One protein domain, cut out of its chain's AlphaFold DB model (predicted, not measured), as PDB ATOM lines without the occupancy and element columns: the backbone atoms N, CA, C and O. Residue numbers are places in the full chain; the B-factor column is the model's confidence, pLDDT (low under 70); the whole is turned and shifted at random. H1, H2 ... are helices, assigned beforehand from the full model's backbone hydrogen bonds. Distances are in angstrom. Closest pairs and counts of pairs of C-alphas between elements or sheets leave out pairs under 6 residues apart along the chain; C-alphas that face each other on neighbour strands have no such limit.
ATOM      1  N   ALA A   2     299.018 263.632 115.341       70.94
ATOM      2  CA  ALA A   2     298.044 262.528 115.224       70.94
ATOM      3  C   ALA A   2     298.218 261.401 116.267       70.94
ATOM      4  O   ALA A   2     297.230 260.879 116.772       70.94
ATOM      5  N   VAL A   3     299.462 261.049 116.620       82.62
ATOM      6  CA  VAL A   3     299.757 259.876 117.469       82.62
ATOM      7  C   VAL A   3     299.369 260.089 118.932       82.62
ATOM      8  O   VAL A   3     298.743 259.223 119.526       82.62
ATOM      9  N   THR A   4     299.693 261.238 119.517       84.12
ATOM     10  CA  THR A   4     299.383 261.551 120.922       84.12
ATOM     11  C   THR A   4     297.893 261.784 121.145       84.12
ATOM     12  O   THR A   4     297.343 261.306 122.131       84.12
ATOM     13  N   ASN A   5     297.210 262.433 120.199       82.50
ATOM     14  CA  ASN A   5     295.752 262.531 120.232       82.50
ATOM     15  C   ASN A   5     295.090 261.149 120.091       82.50
ATOM     16  O   ASN A   5     294.163 260.827 120.829       82.50
ATOM     17  N   TRP A   6     295.605 260.299 119.196       86.50
ATOM     18  CA  TRP A   6     295.147 258.916 119.086       86.50
ATOM     19  C   TRP A   6     295.374 258.141 120.391       86.50
ATOM     20  O   TRP A   6     294.440 257.506 120.869       86.50
ATOM     21  N   MET A   7     296.553 258.248 121.018       89.44
ATOM     22  CA  MET A   7     296.848 257.612 122.312       89.44
ATOM     23  C   MET A   7     295.866 258.065 123.397       89.44
ATOM     24  O   MET A   7     295.304 257.223 124.093       89.44
ATOM     25  N   ALA A   8     295.600 259.372 123.501       86.00
ATOM     26  CA  ALA A   8     294.638 259.916 124.458       86.00
ATOM     27  C   ALA A   8     293.218 259.363 124.234       86.00
ATOM     28  O   ALA A   8     292.542 258.978 125.185       86.00
ATOM     29  N   GLN A   9     292.784 259.239 122.976       85.50
ATOM     30  CA  GLN A   9     291.496 258.627 122.635       85.50
ATOM     31  C   GLN A   9     291.464 257.116 122.926       85.50
ATOM     32  O   GLN A   9     290.445 256.604 123.392       85.50
ATOM     33  N   GLN A  10     292.569 256.397 122.693       90.19
ATOM     34  CA  GLN A  10     292.652 254.958 122.963       90.19
ATOM     35  C   GLN A  10     292.586 254.624 124.453       90.19
ATOM     36  O   GLN A  10     292.045 253.574 124.797       90.19
ATOM     37  N   LEU A  11     293.046 255.511 125.345       90.88
ATOM     38  CA  LEU A  11     292.993 255.283 126.796       90.88
ATOM     39  C   LEU A  11     291.589 254.926 127.298       90.88
ATOM     40  O   LEU A  11     291.450 254.160 128.241       90.88
ATOM     41  N   LEU A  12     290.524 255.431 126.676       86.12
ATOM     42  CA  LEU A  12     289.151 255.129 127.098       86.12
ATOM     43  C   LEU A  12     288.725 253.689 126.790       86.12
ATOM     44  O   LEU A  12     287.817 253.157 127.436       86.12
ATOM     45  N   HIS A  13     289.342 253.085 125.779       87.62
ATOM     46  CA  HIS A  13     288.948 251.799 125.216       87.62
ATOM     47  C   HIS A  13     289.914 250.673 125.590       87.62
ATOM     48  O   HIS A  13     289.490 249.517 125.667       87.62
ATOM     49  N   GLU A  14     291.174 251.010 125.852       92.62
ATOM     50  CA  GLU A  14     292.219 250.057 126.193       92.62
ATOM     51  C   GLU A  14     291.979 249.421 127.573       92.62
ATOM     52  O   GLU A  14     291.576 250.076 128.538       92.62
ATOM     53  N   ARG A  15     292.193 248.105 127.651       92.31
ATOM     54  CA  ARG A  15     292.010 247.287 128.862       92.31
ATOM     55  C   ARG A  15     293.334 246.821 129.453       92.31
ATOM     56  O   ARG A  15     293.359 246.383 130.599       92.31
ATOM     57  N   ASN A  16     294.413 246.859 128.675       95.50
ATOM     58  CA  ASN A  16     295.738 246.503 129.139       95.50
ATOM     59  C   ASN A  16     296.331 247.647 129.969       95.50
ATOM     60  O   ASN A  16     296.814 248.643 129.430       95.50
ATOM     61  N   ASP A  17     296.334 247.463 131.289       94.31
ATOM     62  CA  ASP A  17     296.845 248.442 132.247       94.31
ATOM     63  C   ASP A  17     298.301 248.858 131.957       94.31
ATOM     64  O   ASP A  17     298.626 250.038 132.064       94.31
ATOM     65  N   ALA A  18     299.171 247.933 131.532       95.81
ATOM     66  CA  ALA A  18     300.568 248.252 131.226       95.81
ATOM     67  C   ALA A  18     300.700 249.148 129.985       95.81
ATOM     68  O   ALA A  18     301.542 250.046 129.948       95.81
ATOM     69  N   LEU A  19     299.849 248.927 128.976       95.31
ATOM     70  CA  LEU A  19     299.822 249.759 127.775       95.31
ATOM     71  C   LEU A  19     299.264 251.150 128.084       95.31
ATOM     72  O   LEU A  19     299.821 252.148 127.633       95.31
ATOM     73  N   CYS A  20     298.215 251.223 128.904       95.00
ATOM     74  CA  CYS A  20     297.677 252.488 129.381       95.00
ATOM     75  C   CYS A  20     298.713 253.297 130.170       95.00
ATOM     76  O   CYS A  20     298.862 254.486 129.910       95.00
ATOM     77  N   GLU A  21     299.463 252.676 131.086       95.75
ATOM     78  CA  GLU A  21     300.549 253.351 131.814       95.75
ATOM     79  C   GLU A  21     301.640 253.865 130.865       95.75
ATOM     80  O   GLU A  21     302.102 254.996 131.011       95.75
ATOM     81  N   ALA A  22     302.009 253.086 129.842       95.56
ATOM     82  CA  ALA A  22     302.962 253.531 128.828       95.56
ATOM     83  C   ALA A  22     302.436 254.742 128.035       95.56
ATOM     84  O   ALA A  22     303.177 255.699 127.804       95.56
ATOM     85  N   TYR A  23     301.155 254.739 127.651       94.56
ATOM     86  CA  TYR A  23     300.519 255.880 126.987       94.56
ATOM     87  C   TYR A  23     300.473 257.110 127.886       94.56
ATOM     88  O   TYR A  23     300.817 258.195 127.423       94.56
ATOM     89  N   VAL A  24     300.113 256.955 129.162       93.50
ATOM     90  CA  VAL A  24     300.146 258.052 130.136       93.50
ATOM     91  C   VAL A  24     301.559 258.613 130.257       93.50
ATOM     92  O   VAL A  24     301.715 259.816 130.120       93.50
ATOM     93  N   GLY A  25     302.593 257.778 130.389       92.62
ATOM     94  CA  GLY A  25     303.979 258.249 130.474       92.62
ATOM     95  C   GLY A  25     304.436 259.039 129.241       92.62
ATOM     96  O   GLY A  25     305.074 260.082 129.373       92.62
ATOM     97  N   ILE A  26     304.062 258.601 128.032       91.19
ATOM     98  CA  ILE A  26     304.342 259.346 126.789       91.19
ATOM     99  C   ILE A  26     303.576 260.675 126.773       91.19
ATOM    100  O   ILE A  26     304.118 261.717 126.386       91.19
ATOM    101  N   LEU A  27     302.310 260.656 127.193       89.56
ATOM    102  CA  LEU A  27     301.471 261.844 127.302       89.56
ATOM    103  C   LEU A  27     301.894 262.756 128.456       89.56
ATOM    104  O   LEU A  27     301.598 263.931 128.397       89.56
ATOM    105  N   GLU A  28     302.602 262.308 129.476       88.31
ATOM    106  CA  GLU A  28     303.152 263.189 130.510       88.31
ATOM    107  C   GLU A  28     304.473 263.794 130.017       88.31
ATOM    108  O   GLU A  28     304.627 265.007 130.002       88.31
ATOM    109  N   ALA A  29     305.389 262.991 129.469       87.62
ATOM    110  CA  ALA A  29     306.680 263.479 128.965       87.62
ATOM    111  C   ALA A  29     306.550 264.482 127.803       87.62
ATOM    112  O   ALA A  29     307.353 265.406 127.642       87.62
ATOM    113  N   SER A  30     305.520 264.318 126.975       83.25
ATOM    114  CA  SER A  30     305.248 265.253 125.885       83.25
ATOM    115  C   SER A  30     304.583 266.552 126.357       83.25
ATOM    116  O   SER A  30     304.369 267.434 125.534       83.25
ATOM    117  N   SER A  31     304.229 266.700 127.643       75.94
ATOM    118  CA  SER A  31     303.623 267.936 128.172       75.94
ATOM    119  C   SER A  31     304.634 269.034 128.366       75.94
ATOM    120  O   SER A  31     304.338 270.190 128.105       75.94
ATOM    121  N   SER A  32     305.859 268.643 128.687       71.50
ATOM    122  CA  SER A  32     306.993 269.549 128.800       71.50
ATOM    123  C   SER A  32     307.414 270.155 127.454       71.50
ATOM    124  O   SER A  32     308.137 271.143 127.428       71.50
ATOM    125  N   HIS A  33     306.972 269.576 126.333       67.25
ATOM    126  CA  HIS A  33     307.336 269.988 124.979       67.25
ATOM    127  C   HIS A  33     306.120 270.647 124.304       67.25
ATOM    128  O   HIS A  33     305.445 270.035 123.476       67.25
ATOM    129  N   ASN A  34     305.827 271.888 124.707       57.09
ATOM    130  CA  ASN A  34     304.628 272.694 124.401       57.09
ATOM    131  C   ASN A  34     304.269 272.919 122.908       57.09
ATOM    132  O   ASN A  34     303.322 273.639 122.612       57.09
ATOM    133  N   GLU A  35     304.968 272.326 121.941       55.06
ATOM    134  CA  GLU A  35     304.858 272.722 120.527       55.06
ATOM    135  C   GLU A  35     303.834 271.937 119.682       55.06
ATOM    136  O   GLU A  35     303.675 272.230 118.499       55.06
ATOM    137  N   SER A  36     303.137 270.911 120.199       53.59
ATOM    138  CA  SER A  36     302.406 270.010 119.276       53.59
ATOM    139  C   SER A  36     301.211 269.235 119.834       53.59
ATOM    140  O   SER A  36     300.843 268.190 119.281       53.59
ATOM    141  N   LEU A  37     300.606 269.673 120.938       59.47
ATOM    142  CA  LEU A  37     299.523 268.915 121.565       59.47
ATOM    143  C   LEU A  37     298.229 269.690 121.625       59.47
ATOM    144  O   LEU A  37     298.192 270.853 121.986       59.47
ATOM    145  N   SER A  38     297.174 269.006 121.198       66.62
ATOM    146  CA  SER A  38     295.850 269.575 121.050       66.62
ATOM    147  C   SER A  38     295.247 269.856 122.424       66.62
ATOM    148  O   SER A  38     295.190 268.949 123.256       66.62
ATOM    149  N   ASP A  39     294.731 271.073 122.618       71.25
ATOM    150  CA  ASP A  39     293.968 271.503 123.806       71.25
ATOM    151  C   ASP A  39     292.836 270.533 124.172       71.25
ATOM    152  O   ASP A  39     292.428 270.418 125.325       71.25
ATOM    153  N   THR A  40     292.363 269.775 123.186       69.75
ATOM    154  CA  THR A  40     291.397 268.687 123.315       69.75
ATOM    155  C   THR A  40     291.806 267.632 124.352       69.75
ATOM    156  O   THR A  40     290.939 267.058 125.002       69.75
ATOM    157  N   ILE A  41     293.107 267.390 124.563       73.56
ATOM    158  CA  ILE A  41     293.616 266.403 125.535       73.56
ATOM    159  C   ILE A  41     293.567 266.947 126.976       73.56
ATOM    160  O   ILE A  41     293.520 266.171 127.929       73.56
ATOM    161  N   ALA A  42     293.545 268.271 127.154       68.25
ATOM    162  CA  ALA A  42     293.379 268.900 128.466       68.25
ATOM    163  C   ALA A  42     291.906 268.956 128.913       68.25
ATOM    164  O   ALA A  42     291.628 269.215 130.082       68.25
ATOM    165  N   SER A  43     290.965 268.687 128.003       75.81
ATOM    166  CA  SER A  43     289.528 268.703 128.263       75.81
ATOM    167  C   SER A  43     288.986 267.287 128.460       75.81
ATOM    168  O   SER A  43     289.090 266.404 127.601       75.81
ATOM    169  N   LEU A  44     288.354 267.069 129.611       74.25
ATOM    170  CA  LEU A  44     287.727 265.796 129.929       74.25
ATOM    171  C   LEU A  44     286.435 265.601 129.139       74.25
ATOM    172  O   LEU A  44     286.180 264.478 128.715       74.25
ATOM    173  N   SER A  45     285.669 266.669 128.890       69.88
ATOM    174  CA  SER A  45     284.449 266.651 128.071       69.88
ATOM    175  C   SER A  45     284.681 266.111 126.656       69.88
ATOM    176  O   SER A  45     283.875 265.318 126.151       69.88
ATOM    177  N   SER A  46     285.831 266.437 126.058       63.41
ATOM    178  CA  SER A  46     286.187 265.926 124.738       63.41
ATOM    179  C   SER A  46     286.549 264.439 124.729       63.41
ATOM    180  O   SER A  46     286.375 263.777 123.701       63.41
ATOM    181  N   MET A  47     287.079 263.902 125.829       65.19
ATOM    182  CA  MET A  47     287.471 262.493 125.925       65.19
ATOM    183  C   MET A  47     286.299 261.637 126.417       65.19
ATOM    184  O   MET A  47     285.920 260.636 125.813       65.19
ATOM    185  N   TYR A  48     285.648 262.062 127.488       66.94
ATOM    186  CA  TYR A  48     284.511 261.391 128.085       66.94
ATOM    187  C   TYR A  48     283.342 262.376 128.121       66.94
ATOM    188  O   TYR A  48     283.445 263.431 128.730       66.94
ATOM    189  N   LYS A  49     282.211 262.024 127.487       64.94
ATOM    190  CA  LYS A  49     280.964 262.817 127.529       64.94
ATOM    191  C   LYS A  49     280.377 262.822 128.948       64.94
ATOM    192  O   LYS A  49     279.394 262.133 129.227       64.94
ATOM    193  N   THR A  50     281.028 263.542 129.848       59.12
ATOM    194  CA  THR A  50     280.622 263.805 131.223       59.12
ATOM    195  C   THR A  50     279.537 264.870 131.245       59.12
ATOM    196  O   THR A  50     279.262 265.559 130.251       59.12
ATOM    197  N   ARG A  51     278.932 265.047 132.423       61.34
ATOM    198  CA  ARG A  51     278.267 266.306 132.755       61.34
ATOM    199  C   ARG A  51     279.331 267.398 132.853       61.34
ATOM    200  O   ARG A  51     279.809 267.689 133.939       61.34
ATOM    201  N   SER A  52     279.697 267.968 131.715       61.31
ATOM    202  CA  SER A  52     280.517 269.170 131.665       61.31
ATOM    203  C   SER A  52     279.622 270.398 131.752       61.31
ATOM    204  O   SER A  52     278.545 270.440 131.140       61.31
ATOM    205  N   LEU A  53     280.076 271.397 132.509       57.78
ATOM    206  CA  LEU A  53     279.421 272.701 132.575       57.78
ATOM    207  C   LEU A  53     279.575 273.491 131.270       57.78
ATOM    208  O   LEU A  53     278.820 274.435 131.069       57.78
ATOM    209  N   PHE A  54     280.524 273.113 130.410       60.91
ATOM    210  CA  PHE A  54     280.899 273.869 129.215       60.91
ATOM    211  C   PHE A  54     280.258 273.335 127.927       60.91
ATOM    212  O   PHE A  54     279.955 274.121 127.039       60.91
ATOM    213  N   GLU A  55     280.009 272.024 127.823       58.34
ATOM    214  CA  GLU A  55     279.569 271.414 126.553       58.34
ATOM    215  C   GLU A  55     278.165 270.781 126.575       58.34
ATOM    216  O   GLU A  55     277.512 270.725 125.537       58.34
ATOM    217  N   ASN A  56     277.670 270.289 127.724       55.91
ATOM    218  CA  ASN A  56     276.471 269.422 127.773       55.91
ATOM    219  C   ASN A  56     275.349 269.919 128.709       55.91
ATOM    220  O   ASN A  56     274.468 269.135 129.086       55.91
ATOM    221  N   ASN A  57     275.369 271.197 129.108       56.34
ATOM    222  CA  ASN A  57     274.357 271.840 129.962       56.34
ATOM    223  C   ASN A  57     274.001 271.064 131.244       56.34
ATOM    224  O   ASN A  57     272.867 271.186 131.698       56.34
ATOM    225  N   TRP A  58     274.905 270.225 131.782       59.66
ATOM    226  CA  TRP A  58     274.756 269.354 132.973       59.66
ATOM    227  C   TRP A  58     273.512 268.426 133.047       59.66
ATOM    228  O   TRP A  58     273.465 267.528 133.893       59.66
ATOM    229  N   LYS A  59     272.528 268.591 132.155       61.62
ATOM    230  CA  LYS A  59     271.212 267.936 132.114       61.62
ATOM    231  C   LYS A  59     271.225 266.628 131.320       61.62
ATOM    232  O   LYS A  59     270.346 265.791 131.514       61.62
ATOM    233  N   ALA A  60     272.205 266.432 130.435       58.91
ATOM    234  CA  ALA A  60     272.292 265.222 129.624       58.91
ATOM    235  C   ALA A  60     272.587 263.972 130.490       58.91
ATOM    236  O   ALA A  60     273.388 264.034 131.432       58.91
ATOM    237  N   PRO A  61     271.958 262.818 130.194       53.84
ATOM    238  CA  PRO A  61     272.254 261.571 130.886       53.84
ATOM    239  C   PRO A  61     273.676 261.105 130.553       53.84
ATOM    240  O   PRO A  61     274.066 261.037 129.386       53.84
ATOM    241  N   VAL A  62     274.443 260.753 131.586       59.31
ATOM    242  CA  VAL A  62     275.771 260.152 131.422       59.31
ATOM    243  C   VAL A  62     275.616 258.763 130.793       59.31
ATOM    244  O   VAL A  62     274.605 258.081 130.990       59.31
ATOM    245  N   ARG A  63     276.602 258.349 129.986       62.06
ATOM    246  CA  ARG A  63     276.640 257.021 129.350       62.06
ATOM    247  C   ARG A  63     276.401 255.910 130.388       62.06
ATOM    248  O   ARG A  63     276.846 256.008 131.525       62.06
ATOM    249  N   ARG A  64     275.747 254.815 129.976       65.25
ATOM    250  CA  ARG A  64     275.331 253.685 130.846       65.25
ATOM    251  C   ARG A  64     276.484 252.870 131.475       65.25
ATOM    252  O   ARG A  64     276.218 251.844 132.092       65.25
ATOM    253  N   GLY A  65     277.741 253.284 131.330       76.56
ATOM    254  CA  GLY A  65     278.895 252.573 131.873       76.56
ATOM    255  C   GLY A  65     280.168 253.413 131.855       76.56
ATOM    256  O   GLY A  65     280.322 254.305 131.018       76.56
ATOM    257  N   LEU A  66     281.071 253.102 132.785       83.94
ATOM    258  CA  LEU A  66     282.371 253.757 132.909       83.94
ATOM    259  C   LEU A  66     283.379 253.148 131.918       83.94
ATOM    260  O   LEU A  66     283.466 251.919 131.834       83.94
ATOM    261  N   PRO A  67     284.156 253.966 131.186       87.44
ATOM    262  CA  PRO A  67     285.253 253.484 130.350       87.44
ATOM    263  C   PRO A  67     286.326 252.764 131.180       87.44
ATOM    264  O   PRO A  67     286.616 253.172 132.306       87.44
ATOM    265  N   ALA A  68     286.939 251.721 130.613       86.81
ATOM    266  CA  ALA A  68     287.909 250.886 131.326       86.81
ATOM    267  C   ALA A  68     289.150 251.681 131.758       86.81
ATOM    268  O   ALA A  68     289.565 251.603 132.913       86.81
ATOM    269  N   GLY A  69     289.692 252.511 130.865       90.25
ATOM    270  CA  GLY A  69     290.856 253.335 131.169       90.25
ATOM    271  C   GLY A  69     290.538 254.762 131.611       90.25
ATOM    272  O   GLY A  69     291.401 255.634 131.537       90.25
ATOM    273  N   LEU A  70     289.333 255.021 132.136       90.75
ATOM    274  CA  LEU A  70     288.970 256.342 132.661       90.75
ATOM    275  C   LEU A  70     289.977 256.842 133.712       90.75
ATOM    276  O   LEU A  70     290.376 257.997 133.659       90.75
ATOM    277  N   LYS A  71     290.467 255.963 134.601       93.56
ATOM    278  CA  LYS A  71     291.495 256.301 135.609       93.56
ATOM    279  C   LYS A  71     292.771 256.904 134.996       93.56
ATOM    280  O   LYS A  71     293.394 257.762 135.609       93.56
ATOM    281  N   TYR A  72     293.132 256.484 133.785       93.94
ATOM    282  CA  TYR A  72     294.301 256.980 133.061       93.94
ATOM    283  C   TYR A  72     294.035 258.337 132.421       93.94
ATOM    284  O   TYR A  72     294.871 259.229 132.506       93.94
ATOM    285  N   VAL A  73     292.839 258.523 131.861       91.81
ATOM    286  CA  VAL A  73     292.405 259.817 131.318       91.81
ATOM    287  C   VAL A  73     292.410 260.895 132.400       91.81
ATOM    288  O   VAL A  73     292.909 261.989 132.160       91.81
ATOM    289  N   LEU A  74     291.932 260.578 133.610       93.25
ATOM    290  CA  LEU A  74     291.959 261.512 134.743       93.25
ATOM    291  C   LEU A  74     293.385 261.986 135.071       93.25
ATOM    292  O   LEU A  74     293.587 263.170 135.321       93.25
ATOM    293  N   ARG A  75     294.373 261.082 135.023       92.81
ATOM    294  CA  ARG A  75     295.791 261.410 135.252       92.81
ATOM    295  C   ARG A  75     296.378 262.289 134.150       92.81
ATOM    296  O   ARG A  75     297.104 263.236 134.439       92.81
ATOM    297  N   VAL A  76     296.027 262.018 132.893       91.50
ATOM    298  CA  VAL A  76     296.450 262.868 131.771       91.50
ATOM    299  C   VAL A  76     295.873 264.272 131.931       91.50
ATOM    300  O   VAL A  76     296.625 265.234 131.886       91.50
ATOM    301  N   VAL A  77     294.571 264.412 132.191       90.69
ATOM    302  CA  VAL A  77     293.947 265.731 132.403       90.69
ATOM    303  C   VAL A  77     294.601 266.473 133.572       90.69
ATOM    304  O   VAL A  77     294.922 267.653 133.441       90.69
ATOM    305  N   GLN A  78     294.857 265.773 134.683       92.88
ATOM    306  CA  GLN A  78     295.485 266.340 135.877       92.88
ATOM    307  C   GLN A  78     296.879 266.922 135.613       92.88
ATOM    308  O   GLN A  78     297.192 267.986 136.135       92.88
ATOM    309  N   SER A  79     297.714 266.262 134.809       90.44
ATOM    310  CA  SER A  79     299.051 266.778 134.480       90.44
ATOM    311  C   SER A  79     299.035 267.812 133.352       90.44
ATOM    312  O   SER A  79     299.914 268.669 133.278       90.44
ATOM    313  N   ARG A  80     298.048 267.738 132.452       88.44
ATOM    314  CA  ARG A  80     298.003 268.554 131.234       88.44
ATOM    315  C   ARG A  80     297.374 269.913 131.402       88.44
ATOM    316  O   ARG A  80     297.900 270.863 130.833       88.44
ATOM    317  N   ALA A  81     296.269 270.008 132.129       90.19
ATOM    318  CA  ALA A  81     295.569 271.277 132.257       90.19
ATOM    319  C   ALA A  81     296.459 272.392 132.853       90.19
ATOM    320  O   ALA A  81     296.526 273.453 132.234       90.19
ATOM    321  N   PRO A  82     297.245 272.143 133.924       90.50
ATOM    322  CA  PRO A  82     298.189 273.134 134.445       90.50
ATOM    323  C   PRO A  82     299.296 273.486 133.445       90.50
ATOM    324  O   PRO A  82     299.586 274.657 133.234       90.50
ATOM    325  N   ALA A  83     299.861 272.485 132.759       87.56
ATOM    326  CA  ALA A  83     300.947 272.694 131.799       87.56
ATOM    327  C   ALA A  83     300.545 273.588 130.609       87.56
ATOM    328  O   ALA A  83     301.382 274.318 130.080       87.56
ATOM    329  N   VAL A  84     299.273 273.538 130.189       86.12
ATOM    330  CA  VAL A  84     298.742 274.413 129.130       86.12
ATOM    331  C   VAL A  84     298.599 275.856 129.620       86.12
ATOM    332  O   VAL A  84     298.923 276.785 128.881       86.12
ATOM    333  N   ASP A  85     298.154 276.056 130.860       87.25
ATOM    334  CA  ASP A  85     297.988 277.397 131.432       87.25
ATOM    335  C   ASP A  85     299.334 278.053 131.807       87.25
ATOM    336  O   ASP A  85     299.465 279.277 131.744       87.25
ATOM    337  N   ASP A  86     300.365 277.262 132.126       82.06
ATOM    338  CA  ASP A  86     301.699 277.744 132.520       82.06
ATOM    339  C   ASP A  86     302.465 278.477 131.399       82.06
ATOM    340  O   ASP A  86     303.473 279.136 131.663       82.06
ATOM    341  N   VAL A  87     301.985 278.430 130.149       79.50
ATOM    342  CA  VAL A  87     302.561 279.194 129.025       79.50
ATOM    343  C   VAL A  87     302.514 280.706 129.288       79.50
ATOM    344  O   VAL A  87     303.402 281.441 128.851       79.50
ATOM    345  N   ALA A  88     301.500 281.177 130.017       81.06
ATOM    346  CA  ALA A  88     301.337 282.575 130.394       81.06
ATOM    347  C   ALA A  88     301.001 282.670 131.895       81.06
ATOM    348  O   ALA A  88     299.825 282.742 132.247       81.06
ATOM    349  N   PRO A  89     302.004 282.729 132.796       74.12
ATOM    350  CA  PRO A  89     301.786 282.665 134.252       74.12
ATOM    351  C   PRO A  89     300.926 283.819 134.802       74.12
ATOM    352  O   PRO A  89     300.326 283.730 135.879       74.12
ATOM    353  N   ASP A  90     300.830 284.916 134.048       81.00
ATOM    354  CA  ASP A  90     299.998 286.062 134.396       81.00
ATOM    355  C   ASP A  90     298.533 285.928 133.950       81.00
ATOM    356  O   ASP A  90     297.675 286.639 134.481       81.00
ATOM    357  N   ALA A  91     298.205 284.986 133.065       85.19
ATOM    358  CA  ALA A  91     296.833 284.734 132.637       85.19
ATOM    359  C   ALA A  91     296.014 283.988 133.710       85.19
ATOM    360  O   ALA A  91     296.544 283.450 134.685       85.19
ATOM    361  N   ALA A  92     294.689 283.991 133.552       86.12
ATOM    362  CA  ALA A  92     293.820 283.117 134.335       86.12
ATOM    363  C   ALA A  92     294.008 281.660 133.867       86.12
ATOM    364  O   ALA A  92     294.103 281.441 132.658       86.12
ATOM    365  N   PRO A  93     294.021 280.669 134.778       92.00
ATOM    366  CA  PRO A  93     294.266 279.275 134.418       92.00
ATOM    367  C   PRO A  93     292.991 278.611 133.868       92.00
ATOM    368  O   PRO A  93     292.321 277.833 134.550       92.00
ATOM    369  N   ILE A  94     292.595 278.994 132.649       90.75
ATOM    370  CA  ILE A  94     291.307 278.627 132.038       90.75
ATOM    371  C   ILE A  94     291.183 277.109 131.892       90.75
ATOM    372  O   ILE A  94     290.146 276.550 132.255       90.75
ATOM    373  N   LYS A  95     292.225 276.422 131.405       89.69
ATOM    374  CA  LYS A  95     292.164 274.968 131.187       89.69
ATOM    375  C   LYS A  95     292.143 274.193 132.489       89.69
ATOM    376  O   LYS A  95     291.422 273.202 132.600       89.69
ATOM    377  N   THR A  96     292.842 274.676 133.502       93.19
ATOM    378  CA  THR A  96     292.793 274.126 134.854       93.19
ATOM    379  C   THR A  96     291.416 274.326 135.477       93.19
ATOM    380  O   THR A  96     290.916 273.407 136.119       93.19
ATOM    381  N   ILE A  97     290.766 275.479 135.273       93.75
ATOM    382  CA  ILE A  97     289.392 275.723 135.741       93.75
ATOM    383  C   ILE A  97     288.415 274.743 135.075       93.75
ATOM    384  O   ILE A  97     287.613 274.118 135.773       93.75
ATOM    385  N   GLU A  98     288.498 274.574 133.751       90.19
ATOM    386  CA  GLU A  98     287.682 273.612 132.994       90.19
ATOM    387  C   GLU A  98     287.880 272.183 133.519       90.19
ATOM    388  O   GLU A  98     286.914 271.520 133.910       90.19
ATOM    389  N   ALA A  99     289.136 271.740 133.610       91.94
ATOM    390  CA  ALA A  99     289.495 270.421 134.115       91.94
ATOM    391  C   ALA A  99     289.014 270.207 135.556       91.94
ATOM    392  O   ALA A  99     288.386 269.192 135.852       91.94
ATOM    393  N   PHE A 100     289.253 271.167 136.453       94.81
ATOM    394  CA  PHE A 100     288.805 271.097 137.841       94.81
ATOM    395  C   PHE A 100     287.287 270.911 137.935       94.81
ATOM    396  O   PHE A 100     286.817 270.037 138.666       94.81
ATOM    397  N   LEU A 101     286.515 271.702 137.186       91.81
ATOM    398  CA  LEU A 101     285.055 271.633 137.200       91.81
ATOM    399  C   LEU A 101     284.531 270.324 136.605       91.81
ATOM    400  O   LEU A 101     283.611 269.735 137.173       91.81
ATOM    401  N   ASP A 102     285.128 269.823 135.526       88.75
ATOM    402  CA  ASP A 102     284.764 268.526 134.951       88.75
ATOM    403  C   ASP A 102     285.047 267.372 135.932       88.75
ATOM    404  O   ASP A 102     284.198 266.493 136.124       88.75
ATOM    405  N   LEU A 103     286.203 267.392 136.608       92.88
ATOM    406  CA  LEU A 103     286.554 266.414 137.643       92.88
ATOM    407  C   LEU A 103     285.600 266.508 138.846       92.88
ATOM    408  O   LEU A 103     285.130 265.483 139.348       92.88
ATOM    409  N   ALA A 104     285.257 267.723 139.283       92.50
ATOM    410  CA  ALA A 104     284.308 267.955 140.369       92.50
ATOM    411  C   ALA A 104     282.899 267.452 140.016       92.50
ATOM    412  O   ALA A 104     282.249 266.797 140.831       92.50
ATOM    413  N   MET A 105     282.439 267.686 138.785       88.19
ATOM    414  CA  MET A 105     281.157 267.180 138.294       88.19
ATOM    415  C   MET A 105     281.150 265.654 138.157       88.19
ATOM    416  O   MET A 105     280.155 265.015 138.501       88.19
ATOM    417  N   MET A 106     282.256 265.045 137.721       88.06
ATOM    418  CA  MET A 106     282.407 263.586 137.717       88.06
ATOM    419  C   MET A 106     282.343 262.980 139.116       88.06
ATOM    420  O   MET A 106     281.849 261.866 139.278       88.06
ATOM    421  N   ASN A 107     282.799 263.703 140.134       90.62
ATOM    422  CA  ASN A 107     282.753 263.228 141.513       90.62
ATOM    423  C   ASN A 107     281.312 263.148 142.062       90.62
ATOM    424  O   ASN A 107     281.046 262.466 143.056       90.62
ATOM    425  N   LEU A 108     280.357 263.799 141.389       88.94
ATOM    426  CA  LEU A 108     278.925 263.681 141.658       88.94
ATOM    427  C   LEU A 108     278.258 262.504 140.939       88.94
ATOM    428  O   LEU A 108     277.100 262.208 141.240       88.94
ATOM    429  N   ASP A 109     278.944 261.856 139.998       86.25
ATOM    430  CA  ASP A 109     278.402 260.745 139.225       86.25
ATOM    431  C   ASP A 109     278.288 259.476 140.088       86.25
ATOM    432  O   ASP A 109     279.259 258.997 140.680       86.25
ATOM    433  N   ASP A 110     277.085 258.903 140.148       85.56
ATOM    434  CA  ASP A 110     276.802 257.729 140.973       85.56
ATOM    435  C   ASP A 110     277.583 256.483 140.533       85.56
ATOM    436  O   ASP A 110     277.908 255.638 141.369       85.56
ATOM    437  N   LEU A 111     277.897 256.335 139.241       86.38
ATOM    438  CA  LEU A 111     278.702 255.218 138.745       86.38
ATOM    439  C   LEU A 111     280.148 255.355 139.217       86.38
ATOM    440  O   LEU A 111     280.729 254.374 139.683       86.38
ATOM    441  N   VAL A 112     280.706 256.568 139.142       89.56
ATOM    442  CA  VAL A 112     282.056 256.860 139.647       89.56
ATOM    443  C   VAL A 112     282.117 256.594 141.146       89.56
ATOM    444  O   VAL A 112     283.002 255.874 141.600       89.56
ATOM    445  N   ARG A 113     281.132 257.082 141.909       89.00
ATOM    446  CA  ARG A 113     281.058 256.885 143.365       89.00
ATOM    447  C   ARG A 113     280.913 255.424 143.790       89.00
ATOM    448  O   ARG A 113     281.439 255.046 144.833       89.00
ATOM    449  N   LYS A 114     280.204 254.598 143.012       90.38
ATOM    450  CA  LYS A 114     280.076 253.152 143.277       90.38
ATOM    451  C   LYS A 114     281.393 252.401 143.066       90.38
ATOM    452  O   LYS A 114     281.598 251.362 143.687       90.38
ATOM    453  N   ASN A 115     282.289 252.910 142.219       92.94
ATOM    454  CA  ASN A 115     283.618 252.343 142.017       92.94
ATOM    455  C   ASN A 115     284.634 253.019 142.953       92.94
ATOM    456  O   ASN A 115     285.192 254.066 142.631       92.94
ATOM    457  N   HIS A 116     284.900 252.397 144.104       93.25
ATOM    458  CA  HIS A 116     285.770 252.976 145.133       93.25
ATOM    459  C   HIS A 116     287.179 253.321 144.623       93.25
ATOM    460  O   HIS A 116     287.683 254.401 144.921       93.25
ATOM    461  N   ASN A 117     287.782 252.451 143.807       93.38
ATOM    462  CA  ASN A 117     289.115 252.691 143.251       93.38
ATOM    463  C   ASN A 117     289.117 253.925 142.348       93.38
ATOM    464  O   ASN A 117     289.954 254.806 142.514       93.38
ATOM    465  N   LEU A 118     288.145 254.026 141.435       93.44
ATOM    466  CA  LEU A 118     288.036 255.175 140.540       93.44
ATOM    467  C   LEU A 118     287.721 256.466 141.304       93.44
ATOM    468  O   LEU A 118     288.329 257.491 141.022       93.44
ATOM    469  N   SER A 119     286.805 256.421 142.272       94.19
ATOM    470  CA  SER A 119     286.480 257.574 143.118       94.19
ATOM    471  C   SER A 119     287.702 258.044 143.916       94.19
ATOM    472  O   SER A 119     287.979 259.241 143.965       94.19
ATOM    473  N   SER A 120     288.490 257.113 144.465       95.50
ATOM    474  CA  SER A 120     289.753 257.433 145.134       95.50
ATOM    475  C   SER A 120     290.777 258.040 144.176       95.50
ATOM    476  O   SER A 120     291.450 258.998 144.549       95.50
ATOM    477  N   THR A 121     290.902 257.511 142.955       95.81
ATOM    478  CA  THR A 121     291.781 258.086 141.928       95.81
ATOM    479  C   THR A 121     291.326 259.488 141.540       95.81
ATOM    480  O   THR A 121     292.157 260.381 141.480       95.81
ATOM    481  N   LEU A 122     290.027 259.710 141.339       95.69
ATOM    482  CA  LEU A 122     289.475 261.013 140.975       95.69
ATOM    483  C   LEU A 122     289.735 262.068 142.054       95.69
ATOM    484  O   LEU A 122     290.213 263.153 141.736       95.69
ATOM    485  N   MET A 123     289.465 261.746 143.323       96.25
ATOM    486  CA  MET A 123     289.758 262.651 144.438       96.25
ATOM    487  C   MET A 123     291.248 262.989 144.503       96.25
ATOM    488  O   MET A 123     291.593 264.159 144.645       96.25
ATOM    489  N   LYS A 124     292.121 261.987 144.329       96.81
ATOM    490  CA  LYS A 124     293.567 262.205 144.269       96.81
ATOM    491  C   LYS A 124     293.959 263.094 143.083       96.81
ATOM    492  O   LYS A 124     294.730 264.018 143.268       96.81
ATOM    493  N   CYS A 125     293.388 262.881 141.897       96.56
ATOM    494  CA  CYS A 125     293.653 263.718 140.726       96.56
ATOM    495  C   CYS A 125     293.241 265.180 140.946       96.56
ATOM    496  O   CYS A 125     293.955 266.070 140.506       96.56
ATOM    497  N   ILE A 126     292.122 265.446 141.629       97.31
ATOM    498  CA  ILE A 126     291.733 266.820 141.985       97.31
ATOM    499  C   ILE A 126     292.772 267.441 142.928       97.31
ATOM    500  O   ILE A 126     293.161 268.587 142.735       97.31
ATOM    501  N   GLU A 127     293.228 266.702 143.940       97.50
ATOM    502  CA  GLU A 127     294.246 267.178 144.887       97.50
ATOM    503  C   GLU A 127     295.594 267.436 144.194       97.50
ATOM    504  O   GLU A 127     296.131 268.534 144.313       97.50
ATOM    505  N   ASP A 128     296.078 266.480 143.399       96.94
ATOM    506  CA  ASP A 128     297.333 266.583 142.648       96.94
ATOM    507  C   ASP A 128     297.272 267.710 141.592       96.94
ATOM    508  O   ASP A 128     298.270 268.391 141.356       96.94
ATOM    509  N   LEU A 129     296.107 267.953 140.969       96.25
ATOM    510  CA  LEU A 129     295.880 269.104 140.082       96.25
ATOM    511  C   LEU A 129     296.099 270.411 140.853       96.25
ATOM    512  O   LEU A 129     296.881 271.250 140.421       96.25
ATOM    513  N   LEU A 130     295.443 270.578 142.005       96.69
ATOM    514  CA  LEU A 130     295.552 271.803 142.801       96.69
ATOM    515  C   LEU A 130     296.958 272.013 143.373       96.69
ATOM    516  O   LEU A 130     297.433 273.146 143.421       96.69
ATOM    517  N   ASP A 131     297.632 270.947 143.798       95.75
ATOM    518  CA  ASP A 131     298.976 271.020 144.378       95.75
ATOM    519  C   ASP A 131     300.059 271.293 143.320       95.75
ATOM    520  O   ASP A 131     301.093 271.872 143.645       95.75
ATOM    521  N   SER A 132     299.802 270.970 142.048       93.44
ATOM    522  CA  SER A 132     300.714 271.274 140.935       93.44
ATOM    523  C   SER A 132     300.772 272.758 140.547       93.44
ATOM    524  O   SER A 132     301.731 273.185 139.912       93.44
ATOM    525  N   LEU A 133     299.780 273.560 140.947       93.31
ATOM    526  CA  LEU A 133     299.697 274.969 140.559       93.31
ATOM    527  C   LEU A 133     300.743 275.840 141.268       93.31
ATOM    528  O   LEU A 133     301.106 275.622 142.425       93.31
ATOM    529  N   SER A 134     301.172 276.913 140.613       92.19
ATOM    530  CA  SER A 134     301.842 278.006 141.318       92.19
ATOM    531  C   SER A 134     300.863 278.700 142.281       92.19
ATOM    532  O   SER A 134     299.642 278.606 142.130       92.19
ATOM    533  N   GLU A 135     301.380 279.414 143.281       91.00
ATOM    534  CA  GLU A 135     300.523 280.143 144.227       91.00
ATOM    535  C   GLU A 135     299.691 281.229 143.527       91.00
ATOM    536  O   GLU A 135     298.509 281.408 143.818       91.00
ATOM    537  N   THR A 136     300.276 281.902 142.532       90.81
ATOM    538  CA  THR A 136     299.590 282.917 141.726       90.81
ATOM    539  C   THR A 136     298.471 282.313 140.881       90.81
ATOM    540  O   THR A 136     297.379 282.881 140.828       90.81
ATOM    541  N   SER A 137     298.700 281.156 140.252       92.12
ATOM    542  CA  SER A 137     297.667 280.449 139.488       92.12
ATOM    543  C   SER A 137     296.558 279.927 140.401       92.12
ATOM    544  O   SER A 137     295.383 280.050 140.063       92.12
ATOM    545  N   PHE A 138     296.897 279.404 141.583       93.12
ATOM    546  CA  PHE A 138     295.910 278.940 142.559       93.12
ATOM    547  C   PHE A 138     295.000 280.076 143.051       93.12
ATOM    548  O   PHE A 138     293.777 279.921 143.073       93.12
ATOM    549  N   GLU A 139     295.563 281.245 143.369       91.06
ATOM    550  CA  GLU A 139     294.774 282.406 143.793       91.06
ATOM    551  C   GLU A 139     293.845 282.936 142.695       91.06
ATOM    552  O   GLU A 139     292.744 283.396 142.998       91.06
ATOM    553  N   LYS A 140     294.227 282.805 141.417       91.75
ATOM    554  CA  LYS A 140     293.371 283.134 140.260       91.75
ATOM    555  C   LYS A 140     292.338 282.051 139.943       91.75
ATOM    556  O   LYS A 140     291.275 282.360 139.402       91.75
ATOM    557  N   LEU A 141     292.622 280.793 140.275       93.62
ATOM    558  CA  LEU A 141     291.716 279.675 140.021       93.62
ATOM    559  C   LEU A 141     290.411 279.828 140.806       93.62
ATOM    560  O   LEU A 141     289.343 279.614 140.240       93.62
ATOM    561  N   VAL A 142     290.464 280.236 142.077       89.75
ATOM    562  CA  VAL A 142     289.257 280.369 142.912       89.75
ATOM    563  C   VAL A 142     288.219 281.344 142.334       89.75
ATOM    564  O   VAL A 142     287.085 280.911 142.116       89.75
ATOM    565  N   PRO A 143     288.543 282.626 142.058       88.94
ATOM    566  CA  PRO A 143     287.583 283.549 141.458       88.94
ATOM    567  C   PRO A 143     287.157 283.101 140.056       88.94
ATOM    568  O   PRO A 143     286.006 283.312 139.685       88.94
ATOM    569  N   GLY A 144     288.028 282.422 139.300       91.19
ATOM    570  CA  GLY A 144     287.672 281.840 138.005       91.19
ATOM    571  C   GLY A 144     286.619 280.731 138.109       91.19
ATOM    572  O   GLY A 144     285.626 280.748 137.385       91.19
ATOM    573  N   VAL A 145     286.781 279.801 139.055       92.00
ATOM    574  CA  VAL A 145     285.790 278.752 139.347       92.00
ATOM    575  C   VAL A 145     284.466 279.371 139.790       92.00
ATOM    576  O   VAL A 145     283.413 278.968 139.299       92.00
ATOM    577  N   LEU A 146     284.507 280.365 140.682       88.88
ATOM    578  CA  LEU A 146     283.309 281.073 141.136       88.88
ATOM    579  C   LEU A 146     282.592 281.779 139.985       88.88
ATOM    580  O   LEU A 146     281.380 281.639 139.859       88.88
ATOM    581  N   ALA A 147     283.327 282.460 139.105       88.06
ATOM    582  CA  ALA A 147     282.756 283.127 137.940       88.06
ATOM    583  C   ALA A 147     282.022 282.150 137.009       88.06
ATOM    584  O   ALA A 147     280.954 282.482 136.505       88.06
ATOM    585  N   VAL A 148     282.557 280.938 136.816       87.38
ATOM    586  CA  VAL A 148     281.898 279.904 136.002       87.38
ATOM    587  C   VAL A 148     280.665 279.322 136.697       87.38
ATOM    588  O   VAL A 148     279.672 279.029 136.035       87.38
ATOM    589  N   LEU A 149     280.710 279.129 138.018       84.81
ATOM    590  CA  LEU A 149     279.565 278.611 138.774       84.81
ATOM    591  C   LEU A 149     278.425 279.636 138.874       84.81
ATOM    592  O   LEU A 149     277.260 279.252 138.836       84.81
ATOM    593  N   ASP A 150     278.749 280.925 138.965       81.81
ATOM    594  CA  ASP A 150     277.777 282.021 139.038       81.81
ATOM    595  C   ASP A 150     277.317 282.540 137.666       81.81
ATOM    596  O   ASP A 150     276.492 283.462 137.594       81.81
ATOM    597  N   ASP A 151     277.817 281.943 136.581       80.06
ATOM    598  CA  ASP A 151     277.439 282.276 135.215       80.06
ATOM    599  C   ASP A 151     275.920 282.124 135.023       80.06
ATOM    600  O   ASP A 151     275.341 281.033 135.085       80.06
ATOM    601  N   SER A 152     275.265 283.267 134.812       58.69
ATOM    602  CA  SER A 152     273.806 283.371 134.749       58.69
ATOM    603  C   SER A 152     273.228 282.696 133.508       58.69
ATOM    604  O   SER A 152     272.053 282.341 133.518       58.69
ATOM    605  N   GLU A 153     274.040 282.451 132.478       58.88
ATOM    606  CA  GLU A 153     273.613 281.737 131.272       58.88
ATOM    607  C   GLU A 153     273.420 280.230 131.512       58.88
ATOM    608  O   GLU A 153     272.698 279.566 130.767       58.88
ATOM    609  N   ARG A 154     274.029 279.668 132.568       63.41
ATOM    610  CA  ARG A 154     274.046 278.214 132.819       63.41
ATOM    611  C   ARG A 154     272.974 277.732 133.804       63.41
ATOM    612  O   ARG A 154     272.772 276.517 133.917       63.41
ATOM    613  N   GLU A 155     272.299 278.659 134.496       68.94
ATOM    614  CA  GLU A 155     271.235 278.429 135.495       68.94
ATOM    615  C   GLU A 155     271.461 277.176 136.364       68.94
ATOM    616  O   GLU A 155     270.600 276.293 136.463       68.94
ATOM    617  N   LEU A 156     272.639 277.045 136.981       77.00
ATOM    618  CA  LEU A 156     272.865 275.924 137.886       77.00
ATOM    619  C   LEU A 156     272.006 276.096 139.152       77.00
ATOM    620  O   LEU A 156     272.066 277.138 139.813       77.00
ATOM    621  N   PRO A 157     271.226 275.072 139.549       85.62
ATOM    622  CA  PRO A 157     270.512 275.115 140.814       85.62
ATOM    623  C   PRO A 157     271.500 275.207 141.978       85.62
ATOM    624  O   PRO A 157     272.476 274.458 142.036       85.62
ATOM    625  N   ILE A 158     271.193 276.045 142.968       88.19
ATOM    626  CA  ILE A 158     272.005 276.204 144.185       88.19
ATOM    627  C   ILE A 158     272.276 274.863 144.891       88.19
ATOM    628  O   ILE A 158     273.370 274.618 145.391       88.19
ATOM    629  N   GLN A 159     271.324 273.930 144.833       89.19
ATOM    630  CA  GLN A 159     271.491 272.583 145.373       89.19
ATOM    631  C   GLN A 159     272.648 271.819 144.704       89.19
ATOM    632  O   GLN A 159     273.354 271.057 145.367       89.19
ATOM    633  N   LEU A 160     272.863 272.016 143.399       87.69
ATOM    634  CA  LEU A 160     273.974 271.408 142.672       87.69
ATOM    635  C   LEU A 160     275.312 272.013 143.112       87.69
ATOM    636  O   LEU A 160     276.261 271.254 143.301       87.69
ATOM    637  N   HIS A 161     275.368 273.325 143.374       91.00
ATOM    638  CA  HIS A 161     276.565 273.976 143.928       91.00
ATOM    639  C   HIS A 161     276.917 273.367 145.283       91.00
ATOM    640  O   HIS A 161     278.051 272.938 145.503       91.00
ATOM    641  N   CYS A 162     275.923 273.243 146.168       94.31
ATOM    642  CA  CYS A 162     276.127 272.650 147.482       94.31
ATOM    643  C   CYS A 162     276.637 271.211 147.387       94.31
ATOM    644  O   CYS A 162     277.569 270.836 148.097       94.31
ATOM    645  N   ARG A 163     276.062 270.401 146.489       92.75
ATOM    646  CA  ARG A 163     276.504 269.018 146.266       92.75
ATOM    647  C   ARG A 163     277.931 268.955 145.737       92.75
ATOM    648  O   ARG A 163     278.705 268.149 146.246       92.75
ATOM    649  N   LEU A 164     278.275 269.796 144.760       93.50
ATOM    650  CA  LEU A 164     279.622 269.883 144.198       93.50
ATOM    651  C   LEU A 164     280.630 270.168 145.310       93.50
ATOM    652  O   LEU A 164     281.508 269.344 145.554       93.50
ATOM    653  N   ILE A 165     280.427 271.247 146.067       95.88
ATOM    654  CA  ILE A 165     281.305 271.654 147.175       95.88
ATOM    655  C   ILE A 165     281.393 270.567 148.250       95.88
ATOM    656  O   ILE A 165     282.478 270.258 148.745       95.88
ATOM    657  N   ALA A 166     280.267 269.949 148.608       95.38
ATOM    658  CA  ALA A 166     280.241 268.880 149.597       95.38
ATOM    659  C   ALA A 166     281.002 267.630 149.133       95.38
ATOM    660  O   ALA A 166     281.555 266.933 149.981       95.38
ATOM    661  N   SER A 167     281.062 267.368 147.826       94.94
ATOM    662  CA  SER A 167     281.785 266.224 147.261       94.94
ATOM    663  C   SER A 167     283.295 266.439 147.149       94.94
ATOM    664  O   SER A 167     284.031 265.457 147.123       94.94
ATOM    665  N   LEU A 168     283.764 267.692 147.085       96.88
ATOM    666  CA  LEU A 168     285.178 267.993 146.867       96.88
ATOM    667  C   LEU A 168     286.078 267.387 147.959       96.88
ATOM    668  O   LEU A 168     285.706 267.385 149.141       96.88
ATOM    669  N   PRO A 169     287.279 266.913 147.580       96.88
ATOM    670  CA  PRO A 169     288.256 266.435 148.541       96.88
ATOM    671  C   PRO A 169     288.791 267.584 149.409       96.88
ATOM    672  O   PRO A 169     288.611 268.765 149.107       96.88
ATOM    673  N   ALA A 170     289.403 267.227 150.535       96.38
ATOM    674  CA  ALA A 170     289.952 268.181 151.499       96.38
ATOM    675  C   ALA A 170     291.124 267.583 152.298       96.38
ATOM    676  O   ALA A 170     291.269 267.879 153.484       96.38
ATOM    677  N   ARG A 171     291.911 266.671 151.705       95.69
ATOM    678  CA  ARG A 171     293.049 266.029 152.392       95.69
ATOM    679  C   ARG A 171     294.321 266.858 152.269       95.69
ATOM    680  O   ARG A 171     295.226 266.682 153.080       95.69
ATOM    681  N   THR A 172     294.379 267.759 151.290       96.62
ATOM    682  CA  THR A 172     295.477 268.714 151.107       96.62
ATOM    683  C   THR A 172     295.048 270.111 151.541       96.62
ATOM    684  O   THR A 172     293.865 270.457 151.520       96.62
ATOM    685  N   THR A 173     296.011 270.943 151.927       95.19
ATOM    686  CA  THR A 173     295.751 272.320 152.366       95.19
ATOM    687  C   THR A 173     295.037 273.123 151.275       95.19
ATOM    688  O   THR A 173     294.040 273.790 151.553       95.19
ATOM    689  N   ARG A 174     295.467 272.996 150.012       95.56
ATOM    690  CA  ARG A 174     294.856 273.700 148.876       95.56
ATOM    691  C   ARG A 174     293.434 273.244 148.580       95.56
ATOM    692  O   ARG A 174     292.549 274.090 148.455       95.56
ATOM    693  N   SER A 175     293.181 271.934 148.531       96.75
ATOM    694  CA  SER A 175     291.822 271.405 148.328       96.75
ATOM    695  C   SER A 175     290.875 271.829 149.453       96.75
ATOM    696  O   SER A 175     289.765 272.295 149.188       96.75
ATOM    697  N   TYR A 176     291.345 271.785 150.702       96.25
ATOM    698  CA  TYR A 176     290.620 272.293 151.861       96.25
ATOM    699  C   TYR A 176     290.288 273.792 151.741       96.25
ATOM    700  O   TYR A 176     289.130 274.180 151.921       96.25
ATOM    701  N   HIS A 177     291.269 274.640 151.410       93.69
ATOM    702  CA  HIS A 177     291.057 276.084 151.273       93.69
ATOM    703  C   HIS A 177     290.116 276.431 150.124       93.69
ATOM    704  O   HIS A 177     289.202 277.232 150.323       93.69
ATOM    705  N   LEU A 178     290.295 275.809 148.957       95.31
ATOM    706  CA  LEU A 178     289.412 275.995 147.811       95.31
ATOM    707  C   LEU A 178     287.975 275.626 148.182       95.31
ATOM    708  O   LEU A 178     287.075 276.454 148.071       95.31
ATOM    709  N   ARG A 179     287.765 274.412 148.707       96.44
ATOM    710  CA  ARG A 179     286.445 273.922 149.115       96.44
ATOM    711  C   ARG A 179     285.774 274.864 150.115       96.44
ATOM    712  O   ARG A 179     284.584 275.145 149.993       96.44
ATOM    713  N   ARG A 180     286.537 275.387 151.077       94.94
ATOM    714  CA  ARG A 180     286.043 276.353 152.061       94.94
ATOM    715  C   ARG A 180     285.689 277.706 151.439       94.94
ATOM    716  O   ARG A 180     284.655 278.265 151.792       94.94
ATOM    717  N   ARG A 181     286.506 278.232 150.520       92.50
ATOM    718  CA  ARG A 181     286.227 279.495 149.809       92.50
ATOM    719  C   ARG A 181     284.966 279.382 148.951       92.50
ATOM    720  O   ARG A 181     284.117 280.262 149.024       92.50
ATOM    721  N   LEU A 182     284.797 278.269 148.234       93.81
ATOM    722  CA  LEU A 182     283.573 277.990 147.478       93.81
ATOM    723  C   LEU A 182     282.346 277.883 148.400       93.81
ATOM    724  O   LEU A 182     281.281 278.406 148.085       93.81
ATOM    725  N   ALA A 183     282.494 277.237 149.562       94.94
ATOM    726  CA  ALA A 183     281.419 277.131 150.548       94.94
ATOM    727  C   ALA A 183     280.982 278.496 151.095       94.94
ATOM    728  O   ALA A 183     279.791 278.739 151.262       94.94
ATOM    729  N   LEU A 184     281.938 279.385 151.360       92.31
ATOM    730  CA  LEU A 184     281.664 280.746 151.813       92.31
ATOM    731  C   LEU A 184     280.908 281.561 150.771       92.31
ATOM    732  O   LEU A 184     279.942 282.233 151.122       92.31
ATOM    733  N   ASP A 185     281.320 281.473 149.511       90.00
ATOM    734  CA  ASP A 185     280.678 282.199 148.417       90.00
ATOM    735  C   ASP A 185     279.195 281.821 148.256       90.00
ATOM    736  O   ASP A 185     278.327 282.690 148.170       90.00
ATOM    737  N   VAL A 186     278.882 280.524 148.354       90.19
ATOM    738  CA  VAL A 186     277.501 280.022 148.283       90.19
ATOM    739  C   VAL A 186     276.588 280.635 149.348       90.19
ATOM    740  O   VAL A 186     275.415 280.878 149.062       90.19
ATOM    741  N   LEU A 187     277.109 280.907 150.548       89.06
ATOM    742  CA  LEU A 187     276.339 281.474 151.662       89.06
ATOM    743  C   LEU A 187     276.147 282.991 151.553       89.06
ATOM    744  O   LEU A 187     275.275 283.541 152.223       89.06
ATOM    745  N   LEU A 188     276.950 283.674 150.736       84.62
ATOM    746  CA  LEU A 188     276.832 285.112 150.538       84.62
ATOM    747  C   LEU A 188     275.685 285.448 149.573       84.62
ATOM    748  O   LEU A 188     275.531 284.782 148.539       84.62
ATOM    749  N   PRO A 189     274.931 286.534 149.832       76.88
ATOM    750  CA  PRO A 189     274.077 287.142 148.821       76.88
ATOM    751  C   PRO A 189     274.896 287.494 147.574       76.88
ATOM    752  O   PRO A 189     276.027 287.970 147.693       76.88
ATOM    753  N   LYS A 190     274.325 287.307 146.376       73.38
ATOM    754  CA  LYS A 190     275.026 287.539 145.095       73.38
ATOM    755  C   LYS A 190     275.688 288.923 145.011       73.38
ATOM    756  O   LYS A 190     276.804 289.040 144.511       73.38
ATOM    757  N   ASP A 191     275.044 289.945 145.571       67.19
ATOM    758  CA  ASP A 191     275.535 291.329 145.573       67.19
ATOM    759  C   ASP A 191     276.763 291.548 146.481       67.19
ATOM    760  O   ASP A 191     277.529 292.499 146.296       67.19
ATOM    761  N   GLU A 192     276.983 290.661 147.455       69.94
ATOM    762  CA  GLU A 192     278.087 290.732 148.418       69.94
ATOM    763  C   GLU A 192     279.284 289.843 148.055       69.94
ATOM    764  O   GLU A 192     280.381 290.069 148.585       69.94
ATOM    765  N   ARG A 193     279.097 288.878 147.142       70.31
ATOM    766  CA  ARG A 193     280.140 287.951 146.655       70.31
ATOM    767  C   ARG A 193     281.309 288.685 146.008       70.31
ATOM    768  O   ARG A 193     282.461 288.454 146.353       70.31
ATOM    769  N   ARG A 194     281.019 289.686 145.172       59.50
ATOM    770  CA  ARG A 194     282.040 290.495 144.472       59.50
ATOM    771  C   ARG A 194     282.844 291.427 145.387       59.50
ATOM    772  O   ARG A 194     283.871 291.948 144.976       59.50
ATOM    773  N   LYS A 195     282.381 291.662 146.620       58.62
ATOM    774  CA  LYS A 195     283.050 292.517 147.623       58.62
ATOM    775  C   LYS A 195     283.806 291.696 148.679       58.62
ATOM    776  O   LYS A 195     284.237 292.248 149.692       58.62
ATOM    777  N   ALA A 196     283.874 290.372 148.514       54.12
ATOM    778  CA  ALA A 196     284.319 289.427 149.537       54.12
ATOM    779  C   ALA A 196     285.840 289.236 149.640       54.12
ATOM    780  O   ALA A 196     286.297 288.545 150.545       54.12
TER     781      ALA A 196
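Overview. This is residues 2 to 196 of the 366 residues of an uncharacterized protein of Sphaerulina musiva (strain SO2202) (UniProt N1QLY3). Three helices, H4, H5 and H7, make an up-and-down bundle in the middle, each running against the one before it. The hairpin of H1 and H2 packs on one side of it through H2 beside H4, and on the other side H8, H9 and H10 form a second group, in which residues 174 to 175 of H10 meet residues 126 to 131 of H7 at a corner and H10 runs away from there toward the small H11 at the far end. The printed part has 195 residues with eleven named helices, H1 to H11 in chain order, and no named strand; the class is all helix. It is compact, with a radius of gyration of the C-alphas of 16.4 A and spans of 50 by 39 by 31 A.

Along the chain. H1, residues 2 to 10, begins at C-alpha 2 (298.044, 262.528, 115.224). H2 is residues 17 to 29, 18.3 A long, and H3 residues 44 to 47. H4, residues 70 to 85, is 22.9 A long; H5, residues 94 to 106, 18.4 A. H6 is residues 110 to 114. H7, residues 116 to 132, is the longest at 24.0 A and begins at C-alpha 116 (285.770, 252.976, 145.133). H8 is residues 135 to 149, 21.7 A; H9 residues 158 to 167; H10 residues 173 to 187, 21.5 A; H11 residues 190 to 193, ending at C-alpha 193 (280.140, 287.951, 146.655).

Arrangement. H5 is the hub, touching five helices. H4 and H5, a hairpin, touch at a shallow tilt of 23 degrees, opposite ways, closest at the C-alphas of Ala 81 and Thr 96, 4.8 A. H4 and H7 touch at 11 degrees, the same way, closest at C-alphas 78 and 129, 5.0 A. H2 touches H4 at 1 degree, C-alphas 24 and 76 being closest at 6.3 A. H3 touches H4 and H5, its C-alpha 44 coming 6.4 A from C-alpha 102. H8 touches H5 with residues 141 to 145 alone, at a steep tilt of 59 degrees, C-alphas 97 and 145 being closest at 5.9 A. H10 touches H7 about perpendicular, at 86 degrees, C-alphas 127 and 175 being closest at 6.0 A. H9 and H10, a hairpin, touch at 18 degrees, closest at C-alphas 165 and 179, 5.9 A. H6 and H7 only just touch, only at the corner, with 3 pairs of C-alphas within 8 A. H1 and H10 are apart. Every O i to N i+4 pair is within hydrogen-bond range in H1, H2, H5, H6, H7 and H9; H4 has 9 of 12, H8 and H10 10 of 11 each, and H3 and H11 are too short for such a pair.

Size, cuts and confidence. The C-alphas of Ala 18 and Asp 191, the two farthest apart, are 51.8 A apart. The printed part has no cut. The links H2 to H3 and H3 to H4 are long, 14 and 22 residues. Mean pLDDT of the printed part is 84.3; 37 residues are under 70, among them residues 45 to 64.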